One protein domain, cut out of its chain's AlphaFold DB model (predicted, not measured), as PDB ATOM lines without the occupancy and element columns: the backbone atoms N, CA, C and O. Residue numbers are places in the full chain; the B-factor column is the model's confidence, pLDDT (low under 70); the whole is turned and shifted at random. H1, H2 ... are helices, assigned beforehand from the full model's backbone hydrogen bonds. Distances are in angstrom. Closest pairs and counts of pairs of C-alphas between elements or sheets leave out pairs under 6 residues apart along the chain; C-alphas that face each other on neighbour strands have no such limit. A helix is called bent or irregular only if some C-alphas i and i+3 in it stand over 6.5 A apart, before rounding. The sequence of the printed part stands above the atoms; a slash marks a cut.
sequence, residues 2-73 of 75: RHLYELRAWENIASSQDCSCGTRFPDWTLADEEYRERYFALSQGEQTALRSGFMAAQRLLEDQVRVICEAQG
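What this domain is: This is residues 2 to 73 of the 75 residues of an uncharacterized protein of Haematobacter massiliensis (UniProt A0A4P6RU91). One helix, H1, runs through the middle, with the long bent helix H4 along one side of it and the two shorter helices H3 and H2, one after the other, along the other side. H4 makes most of the length: its arm H4a reaches past the first residues of H1, and its arm H4b turns across the last part of H1. The printed part has 72 residues, with four named helices in the order H1, H2, H3, H4 and no named strand: the class is all helix. It is only just compact, close to loose, with a radius of gyration of the C-alphas of 13.1 A, and its elongated outline spans 41 by 23 by 15 A.

Where its parts are: Find C-alpha 2 at (92.115, 142.792, 137.326), where H1 begins; it covers residues 2 to 16 and measures 21.1 A from first to last C-alpha. Next come H2, residues 21 to 24, and H3, residues 29 to 38, which is 14.0 A long. Go on to C-alpha 44 at (100.367, 136.183, 125.419), where H4, residues 44 to 71, begins. By its hydrogen bonds H4 was assigned as one helix, but it is bent: C-alphas 60 and 63 are 7.4 A apart. Its arm H4a, residues 44 to 60, is 24.9 A long, and its arm H4b, residues 63 to 71, is 12.3 A long and ends at C-alpha 71 at (75.092, 160.701, 143.497).

How they stand to each other: Start at H1, the hub. With its residues 9 to 13 alone it touches H2, the closest C-alphas being those of Ala 9 and Arg 24, 5.4 A apart. With residues 4 to 8 alone it touches H3, closest at the C-alphas of Tyr 5 and Ala 31, 5.1 A; they run opposite ways at a steep tilt of 68 degrees, only just short of about perpendicular. H4a touches H1 with residues 51 to 58 alone, closest at the C-alphas of Leu 7 and Gln 58, 5.4 A, at a shallow tilt of 30 degrees, the same way. H1 touches H4b with residues 10 to 14 alone, closest at the C-alphas of Ala 14 and Val 65, 5.8 A, at a steep tilt of 66 degrees, the same way. The helix packing is only just mostly crossed, with 1 of 3 pairs at a shallow tilt. The arms H4a and H4b stand at a steep tilt of 55 degrees. H2 is apart from H3, H4a and H4b, and H3 is apart from H4a and H4b. In H1, H3, H4a and H4b every O i to N i+4 pair is within hydrogen-bond range; H2 is too short for such a pair, and its 1 pair of O i and N i+3 is not within range.

The domain as a whole: Look at Ser 43 and Ala 71 for the two C-alphas farthest apart, 40.9 A. The printed part runs from residue 2 to 73 with no cut, and its three links are tight. The mean pLDDT of the printed part is 97.1, and no printed residue is under 70.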
ATOM      1  N   ARG A   2      92.593 141.561 136.640       93.25
ATOM      2  CA  ARG A   2      92.115 142.792 137.326       93.25
ATOM      3  C   ARG A   2      91.177 143.684 136.500       93.25
ATOM      4  O   ARG A   2      90.118 144.047 136.979       93.25
ATOM      5  N   HIS A   3      91.529 143.982 135.252       96.44
ATOM      6  CA  HIS A   3      90.671 144.821 134.404       96.44
ATOM      7  C   HIS A   3      89.334 144.169 134.034       96.44
ATOM      8  O   HIS A   3      88.377 144.883 133.779       96.44
ATOM      9  N   LEU A   4      89.255 142.831 134.022       97.56
ATOM     10  CA  LEU A   4      87.979 142.134 133.847       97.56
ATOM     11  C   LEU A   4      87.105 142.327 135.087       97.56
ATOM     12  O   LEU A   4      85.949 142.697 134.954       97.56
ATOM     13  N   TYR A   5      87.676 142.134 136.280       97.56
ATOM     14  CA  TYR A   5      86.980 142.380 137.543       97.56
ATOM     15  C   TYR A   5      86.410 143.801 137.613       97.56
ATOM     16  O   TYR A   5      85.221 143.987 137.857       97.56
ATOM     17  N   GLU A   6      87.247 144.803 137.336       96.94
ATOM     18  CA  GLU A   6      86.831 146.206 137.379       96.94
ATOM     19  C   GLU A   6      85.760 146.512 136.327       96.94
ATOM     20  O   GLU A   6      84.787 147.200 136.628       96.94
ATOM     21  N   LEU A   7      85.897 145.955 135.119       98.31
ATOM     22  CA  LEU A   7      84.895 146.093 134.066       98.31
ATOM     23  C   LEU A   7      83.547 145.492 134.484       98.31
ATOM     24  O   LEU A   7      82.531 146.166 134.351       98.31
ATOM     25  N   ARG A   8      83.525 144.270 135.034       98.06
ATOM     26  CA  ARG A   8      82.281 143.622 135.488       98.06
ATOM     27  C   ARG A   8      81.613 144.389 136.624       98.06
ATOM     28  O   ARG A   8      80.394 144.538 136.620       98.06
ATOM     29  N   ALA A   9      82.393 144.927 137.560       97.94
ATOM     30  CA  ALA A   9      81.856 145.800 138.598       97.94
ATOM     31  C   ALA A   9      81.202 147.054 137.990       97.94
ATOM     32  O   ALA A   9      80.094 147.420 138.368       97.94
ATOM     33  N   TRP A  10      81.841 147.686 137.002       98.38
ATOM     34  CA  TRP A  10      81.308 148.886 136.347       98.38
ATOM     35  C   TRP A  10      80.058 148.604 135.513       98.38
ATOM     36  O   TRP A  10      79.114 149.386 135.557       98.38
ATOM     37  N   GLU A  11      80.007 147.475 134.807       98.31
ATOM     38  CA  GLU A  11      78.803 147.019 134.104       98.31
ATOM     39  C   GLU A  11      77.647 146.749 135.079       98.31
ATOM     40  O   GLU A  11      76.502 147.127 134.808       98.31
ATOM     41  N   ASN A  12      77.933 146.155 136.241       98.06
ATOM     42  CA  ASN A  12      76.937 145.956 137.291       98.06
ATOM     43  C   ASN A  12      76.439 147.286 137.863       98.06
ATOM     44  O   ASN A  12      75.229 147.457 137.987       98.06
ATOM     45  N   ILE A  13      77.318 148.252 138.148       98.50
ATOM     46  CA  ILE A  13      76.899 149.592 138.597       98.50
ATOM     47  C   ILE A  13      76.026 150.259 137.529       98.50
ATOM     48  O   ILE A  13      74.938 150.750 137.826       98.50
ATOM     49  N   ALA A  14      76.473 150.255 136.271       98.25
ATOM     50  CA  ALA A  14      75.764 150.893 135.167       98.25
ATOM     51  C   ALA A  14      74.367 150.289 134.940       98.25
ATOM     52  O   ALA A  14      73.411 151.024 134.690       98.25
ATOM     53  N   SER A  15      74.230 148.966 135.056       98.06
ATOM     54  CA  SER A  15      72.956 148.264 134.847       98.06
ATOM     55  C   SER A  15      72.012 148.333 136.050       98.06
ATOM     56  O   SER A  15      70.811 148.522 135.865       98.06
ATOM     57  N   SER A  16      72.532 148.213 137.272       97.94
ATOM     58  CA  SER A  16      71.729 148.249 138.503       97.94
ATOM     59  C   SER A  16      71.427 149.662 139.001       97.94
ATOM     60  O   SER A  16      70.532 149.831 139.825       97.94
ATOM     61  N   GLN A  17      72.166 150.666 138.512       97.81
ATOM     62  CA  GLN A  17      72.188 152.026 139.061       97.81
ATOM     63  C   GLN A  17      72.585 152.059 140.549       97.81
ATOM     64  O   GLN A  17      72.286 153.025 141.247       97.81
ATOM     65  N   ASP A  18      73.269 151.024 141.044       97.94
ATOM     66  CA  ASP A  18      73.730 150.899 142.424       97.94
ATOM     67  C   ASP A  18      75.261 150.920 142.483       97.94
ATOM     68  O   ASP A  18      75.937 150.093 141.877       97.94
ATOM     69  N   CYS A  19      75.811 151.865 143.239       97.62
ATOM     70  CA  CYS A  19      77.234 151.968 143.538       97.62
ATOM     71  C   CYS A  19      77.510 151.709 145.028       97.62
ATOM     72  O   CYS A  19      78.436 152.269 145.616       97.62
ATOM     73  N   SER A  20      76.710 150.854 145.670       97.19
ATOM     74  CA  SER A  20      77.025 150.311 146.989       97.19
ATOM     75  C   SER A  20      78.343 149.529 146.973       97.19
ATOM     76  O   SER A  20      78.784 149.017 145.940       97.19
ATOM     77  N   CYS A  21      78.981 149.390 148.139       94.50
ATOM     78  CA  CYS A  21      80.259 148.681 148.254       94.50
ATOM     79  C   CYS A  21      80.204 147.245 147.710       94.50
ATOM     80  O   CYS A  21      81.182 146.794 147.127       94.50
ATOM     81  N   GLY A  22      79.073 146.545 147.864       94.94
ATOM     82  CA  GLY A  22      78.911 145.181 147.349       94.94
ATOM     83  C   GLY A  22      78.883 145.111 145.821       94.94
ATOM     84  O   GLY A  22      79.372 144.145 145.244       94.94
ATOM     85  N   THR A  23      78.369 146.155 145.168       96.19
ATOM     86  CA  THR A  23      78.301 146.249 143.704       96.19
ATOM     87  C   THR A  23      79.596 146.812 143.111       96.19
ATOM     88  O   THR A  23      80.058 146.336 142.074       96.19
ATOM     89  N   ARG A  24      80.232 147.784 143.785       95.12
ATOM     90  CA  ARG A  24      81.506 148.395 143.355       95.12
ATOM     91  C   ARG A  24      82.716 147.503 143.603       95.12
ATOM     92  O   ARG A  24      83.653 147.522 142.808       95.12
ATOM     93  N   PHE A  25      82.688 146.728 144.682       94.94
ATOM     94  CA  PHE A  25      83.760 145.819 145.077       94.94
ATOM     95  C   PHE A  25      83.202 144.409 145.316       94.94
ATOM     96  O   PHE A  25      83.200 143.929 146.453       94.94
ATOM     97  N   PRO A  26      82.701 143.738 144.262       95.00
ATOM     98  CA  PRO A  26      82.145 142.399 144.391       95.00
ATOM     99  C   PRO A  26      83.232 141.373 144.737       95.00
ATOM    100  O   PRO A  26      84.432 141.670 144.708       95.00
ATOM    101  N   ASP A  27      82.809 140.145 145.034       95.19
ATOM    102  CA  ASP A  27      83.732 139.032 145.238       95.19
ATOM    103  C   ASP A  27      84.566 138.763 143.973       95.19
ATOM    104  O   ASP A  27      84.075 138.808 142.842       95.19
ATOM    105  N   TRP A  28      85.855 138.492 144.170       95.38
ATOM    106  CA  TRP A  28      86.805 138.306 143.078       95.38
ATOM    107  C   TRP A  28      86.605 136.991 142.310       95.38
ATOM    108  O   TRP A  28      86.979 136.897 141.139       95.38
ATOM    109  N   THR A  29      86.009 135.984 142.951       96.56
ATOM    110  CA  THR A  29      85.844 134.619 142.431       96.56
ATOM    111  C   THR A  29      85.123 134.614 141.095       96.56
ATOM    112  O   THR A  29      85.589 133.965 140.167       96.56
ATOM    113  N   LEU A  30      84.066 135.419 140.943       94.50
ATOM    114  CA  LEU A  30      83.294 135.482 139.699       94.50
ATOM    115  C   LEU A  30      84.151 135.918 138.500       94.50
ATOM    116  O   LEU A  30      84.055 135.351 137.413       94.50
ATOM    117  N   ALA A  31      85.023 136.909 138.698       96.31
ATOM    118  CA  ALA A  31      85.916 137.378 137.643       96.31
ATOM    119  C   ALA A  31      87.084 136.408 137.395       96.31
ATOM    120  O   ALA A  31      87.577 136.327 136.267       96.31
ATOM    121  N   ASP A  32      87.543 135.685 138.423       96.62
ATOM    122  CA  ASP A  32      88.575 134.651 138.276       96.62
ATOM    123  C   ASP A  32      88.049 133.439 137.501       96.62
ATOM    124  O   ASP A  32      88.700 132.989 136.559       96.62
ATOM    125  N   GLU A  33      86.855 132.953 137.841       97.44
ATOM    126  CA  GLU A  33      86.169 131.867 137.136       97.44
ATOM    127  C   GLU A  33      85.947 132.233 135.669       97.44
ATOM    128  O   GLU A  33      86.403 131.509 134.783       97.44
ATOM    129  N   GLU A  34      85.379 133.414 135.397       96.69
ATOM    130  CA  GLU A  34      85.197 133.883 134.024       96.69
ATOM    131  C   GLU A  34      86.534 133.938 133.267       96.69
ATOM    132  O   GLU A  34      86.630 133.509 132.112       96.69
ATOM    133  N   TYR A  35      87.586 134.448 133.913       96.88
ATOM    134  CA  TYR A  35      88.902 134.526 133.295       96.88
ATOM    135  C   TYR A  35      89.464 133.146 132.953       96.88
ATOM    136  O   TYR A  35      89.983 132.949 131.851       96.88
ATOM    137  N   ARG A  36      89.350 132.193 133.880       97.19
ATOM    138  CA  ARG A  36      89.814 130.814 133.701       97.19
ATOM    139  C   ARG A  36      89.080 130.105 132.577       97.19
ATOM    140  O   ARG A  36      89.723 129.475 131.744       97.19
ATOM    141  N   GLU A  37      87.762 130.239 132.534       97.56
ATOM    142  CA  GLU A  37      86.925 129.558 131.551       97.56
ATOM    143  C   GLU A  37      87.100 130.119 130.140       97.56
ATOM    144  O   GLU A  37      87.118 129.361 129.171       97.56
ATOM    145  N   ARG A  38      87.227 131.444 130.006       96.38
ATOM    146  CA  ARG A  38      87.113 132.109 128.699       96.38
ATOM    147  C   ARG A  38      88.430 132.591 128.119       96.38
ATOM    148  O   ARG A  38      88.557 132.688 126.901       96.38
ATOM    149  N   TYR A  39      89.394 132.940 128.967       96.31
ATOM    150  CA  TYR A  39      90.549 133.736 128.544       96.31
ATOM    151  C   TYR A  39      91.896 133.107 128.895       96.31
ATOM    152  O   TYR A  39      92.919 133.516 128.350       96.31
ATOM    153  N   PHE A  40      91.926 132.103 129.771       95.81
ATOM    154  CA  PHE A  40      93.174 131.512 130.254       95.81
ATOM    155  C   PHE A  40      93.993 130.813 129.165       95.81
ATOM    156  O   PHE A  40      95.218 130.865 129.195       95.81
ATOM    157  N   ALA A  41      93.325 130.194 128.191       97.12
ATOM    158  CA  ALA A  41      93.983 129.485 127.095       97.12
ATOM    159  C   ALA A  41      94.519 130.411 125.985       97.12
ATOM    160  O   ALA A  41      95.131 129.928 125.034       97.12
ATOM    161  N   LEU A  42      94.290 131.725 126.083       97.12
ATOM    162  CA  LEU A  42      94.764 132.690 125.094       97.12
ATOM    163  C   LEU A  42      96.288 132.816 125.125       97.12
ATOM    164  O   LEU A  42      96.918 132.803 126.187       97.12
ATOM    165  N   SER A  43      96.881 133.035 123.954       97.62
ATOM    166  CA  SER A  43      98.299 133.363 123.838       97.62
ATOM    167  C   SER A  43      98.635 134.689 124.528       97.62
ATOM    168  O   SER A  43      97.776 135.537 124.772       97.62
ATOM    169  N   GLN A  44      99.920 134.932 124.789       94.25
ATOM    170  CA  GLN A  44     100.367 136.183 125.419       94.25
ATOM    171  C   GLN A  44      99.980 137.442 124.617       94.25
ATOM    172  O   GLN A  44      99.669 138.485 125.202       94.25
ATOM    173  N   GLY A  45      99.986 137.351 123.281       97.31
ATOM    174  CA  GLY A  45      99.561 138.445 122.405       97.31
ATOM    175  C   GLY A  45      98.067 138.735 122.547       97.31
ATOM    176  O   GLY A  45      97.669 139.879 122.764       97.31
ATOM    177  N   GLU A  46      97.246 137.687 122.526       97.81
ATOM    178  CA  GLU A  46      95.796 137.788 122.708       97.81
ATOM    179  C   GLU A  46      95.427 138.274 124.111       97.81
ATOM    180  O   GLU A  46      94.570 139.142 124.241       97.81
ATOM    181  N   GLN A  47      96.115 137.820 125.162       96.12
ATOM    182  CA  GLN A  47      95.911 138.330 126.524       96.12
ATOM    183  C   GLN A  47      96.234 139.827 126.636       96.12
ATOM    184  O   GLN A  47      95.567 140.563 127.370       96.12
ATOM    185  N   THR A  48      97.242 140.303 125.899       96.62
ATOM    186  CA  THR A  48      97.576 141.731 125.848       96.62
ATOM    187  C   THR A  48      96.472 142.526 125.156       96.62
ATOM    188  O   THR A  48      96.025 143.536 125.700       96.62
ATOM    189  N   ALA A  49      95.994 142.053 124.003       97.44
ATOM    190  CA  ALA A  49      94.884 142.675 123.286       97.44
ATOM    191  C   ALA A  49      93.593 142.677 124.121       97.44
ATOM    192  O   ALA A  49      92.926 143.705 124.223       97.44
ATOM    193  N   LEU A  50      93.293 141.565 124.793       97.19
ATOM    194  CA  LEU A  50      92.150 141.414 125.687       97.19
ATOM    195  C   LEU A  50      92.187 142.439 126.826       97.19
ATOM    196  O   LEU A  50      91.191 143.107 127.092       97.19
ATOM    197  N   ARG A  51      93.347 142.615 127.473       96.12
ATOM    198  CA  ARG A  51      93.514 143.621 128.531       96.12
ATOM    199  C   ARG A  51      93.244 145.035 128.016       96.12
ATOM    200  O   ARG A  51      92.546 145.789 128.691       96.12
ATOM    201  N   SER A  52      93.776 145.384 126.847       97.31
ATOM    202  CA  SER A  52      93.499 146.679 126.216       97.31
ATOM    203  C   SER A  52      92.011 146.844 125.897       97.31
ATOM    204  O   SER A  52      91.458 147.918 126.122       97.31
ATOM    205  N   GLY A  53      91.347 145.774 125.447       98.12
ATOM    206  CA  GLY A  53      89.903 145.741 125.216       98.12
ATOM    207  C   GLY A  53      89.094 146.013 126.482       98.12
ATOM    208  O   GLY A  53      88.202 146.856 126.458       98.12
ATOM    209  N   PHE A  54      89.445 145.385 127.608       97.75
ATOM    210  CA  PHE A  54      88.776 145.643 128.887       97.75
ATOM    211  C   PHE A  54      88.929 147.091 129.348       97.75
ATOM    212  O   PHE A  54      87.949 147.707 129.753       97.75
ATOM    213  N   MET A  55      90.130 147.667 129.234       97.12
ATOM    214  CA  MET A  55      90.344 149.080 129.571       97.12
ATOM    215  C   MET A  55      89.534 150.013 128.666       97.12
ATOM    216  O   MET A  55      88.986 151.005 129.138       97.12
ATOM    217  N   ALA A  56      89.464 149.719 127.365       98.19
ATOM    218  CA  ALA A  56      88.679 150.509 126.426       98.19
ATOM    219  C   ALA A  56      87.180 150.443 126.754       98.19
ATOM    220  O   ALA A  56      86.530 151.481 126.798       98.19
ATOM    221  N   ALA A  57      86.655 149.251 127.056       98.19
ATOM    222  CA  ALA A  57      85.268 149.070 127.474       98.19
ATOM    223  C   ALA A  57      84.961 149.812 128.784       98.19
ATOM    224  O   ALA A  57      83.946 150.492 128.886       98.19
ATOM    225  N   GLN A  58      85.873 149.756 129.754       97.44
ATOM    226  CA  GLN A  58      85.711 150.449 131.027       97.44
ATOM    227  C   GLN A  58      85.637 151.973 130.842       97.44
ATOM    228  O   GLN A  58      84.764 152.613 131.417       97.44
ATOM    229  N   ARG A  59      86.483 152.554 129.980       97.56
ATOM    230  CA  ARG A  59      86.438 153.993 129.655       97.56
ATOM    231  C   ARG A  59      85.090 154.440 129.092       97.56
ATOM    232  O   ARG A  59      84.683 155.565 129.343       97.56
ATOM    233  N   LEU A  60      84.387 153.576 128.354       98.25
ATOM    234  CA  LEU A  60      83.052 153.894 127.829       98.25
ATOM    235  C   LEU A  60      81.987 153.988 128.932       98.25
ATOM    236  O   LEU A  60      80.960 154.627 128.728       98.25
ATOM    237  N   LEU A  61      82.227 153.361 130.084       98.12
ATOM    238  CA  LEU A  61      81.325 153.363 131.236       98.12
ATOM    239  C   LEU A  61      81.676 154.453 132.262       98.12
ATOM    240  O   LEU A  61      80.891 154.687 133.177       98.12
ATOM    241  N   GLU A  62      82.830 155.115 132.127       97.25
ATOM    242  CA  GLU A  62      83.394 156.010 133.147       97.25
ATOM    243  C   GLU A  62      82.441 157.136 133.540       97.25
ATOM    244  O   GLU A  62      82.109 157.261 134.716       97.25
ATOM    245  N   ASP A  63      81.941 157.898 132.565       98.25
ATOM    246  CA  ASP A  63      81.044 159.025 132.831       98.25
ATOM    247  C   ASP A  63      79.740 158.570 133.501       98.25
ATOM    248  O   ASP A  63      79.264 159.198 134.447       98.25
ATOM    249  N   GLN A  64      79.175 157.445 133.054       98.25
ATOM    250  CA  GLN A  64      77.937 156.910 133.615       98.25
ATOM    251  C   GLN A  64      78.135 156.432 135.058       98.25
ATOM    252  O   GLN A  64      77.376 156.811 135.950       98.25
ATOM    253  N   VAL A  65      79.154 155.605 135.299       98.31
ATOM    254  CA  VAL A  65      79.467 155.070 136.631       98.31
ATOM    255  C   VAL A  65      79.825 156.205 137.584       98.31
ATOM    256  O   VAL A  65      79.386 156.192 138.731       98.31
ATOM    257  N   ARG A  66      80.554 157.218 137.106       98.06
ATOM    258  CA  ARG A  66      80.873 158.420 137.874       98.06
ATOM    259  C   ARG A  66      79.632 159.123 138.383       98.06
ATOM    260  O   ARG A  66      79.523 159.334 139.586       98.06
ATOM    261  N   VAL A  67      78.684 159.424 137.498       98.50
ATOM    262  CA  VAL A  67      77.429 160.085 137.879       98.50
ATOM    263  C   VAL A  67      76.674 159.278 138.942       98.50
ATOM    264  O   VAL A  67      76.212 159.850 139.928       98.50
ATOM    265  N   ILE A  68      76.586 157.954 138.783       98.50
ATOM    266  CA  ILE A  68      75.887 157.072 139.733       98.50
ATOM    267  C   ILE A  68      76.581 157.082 141.100       98.50
ATOM    268  O   ILE A  68      75.937 157.269 142.132       98.50
ATOM    269  N   CYS A  69      77.896 156.883 141.116       97.88
ATOM    270  CA  CYS A  69      78.661 156.789 142.350       97.88
ATOM    271  C   CYS A  69      78.765 158.133 143.079       97.88
ATOM    272  O   CYS A  69      78.639 158.155 144.301       97.88
ATOM    273  N   GLU A  70      78.933 159.253 142.367       98.19
ATOM    274  CA  GLU A  70      78.915 160.596 142.964       98.19
ATOM    275  C   GLU A  70      77.551 160.888 143.609       98.19
ATOM    276  O   GLU A  70      77.504 161.357 144.745       98.19
ATOM    277  N   ALA A  71      76.441 160.530 142.949       97.81
ATOM    278  CA  ALA A  71      75.092 160.701 143.497       97.81
ATOM    279  C   ALA A  71      74.846 159.898 144.788       97.81
ATOM    280  O   ALA A  71      73.998 160.270 145.598       97.81
ATOM    281  N   GLN A  72      75.591 158.809 144.990       97.31
ATOM    282  CA  GLN A  72      75.501 157.941 146.167       97.31
ATOM    283  C   GLN A  72      76.621 158.184 147.189       97.31
ATOM    284  O   GLN A  72      76.642 157.531 148.230       97.31
ATOM    285  N   GLY A  73      77.548 159.111 146.915       95.75
ATOM    286  CA  GLY A  73      78.693 159.406 147.783       95.75
ATOM    287  C   GLY A  73      79.788 158.330 147.799       95.75
ATOM    288  O   GLY A  73      80.590 158.310 148.727       95.75
TER     289      GLY A  73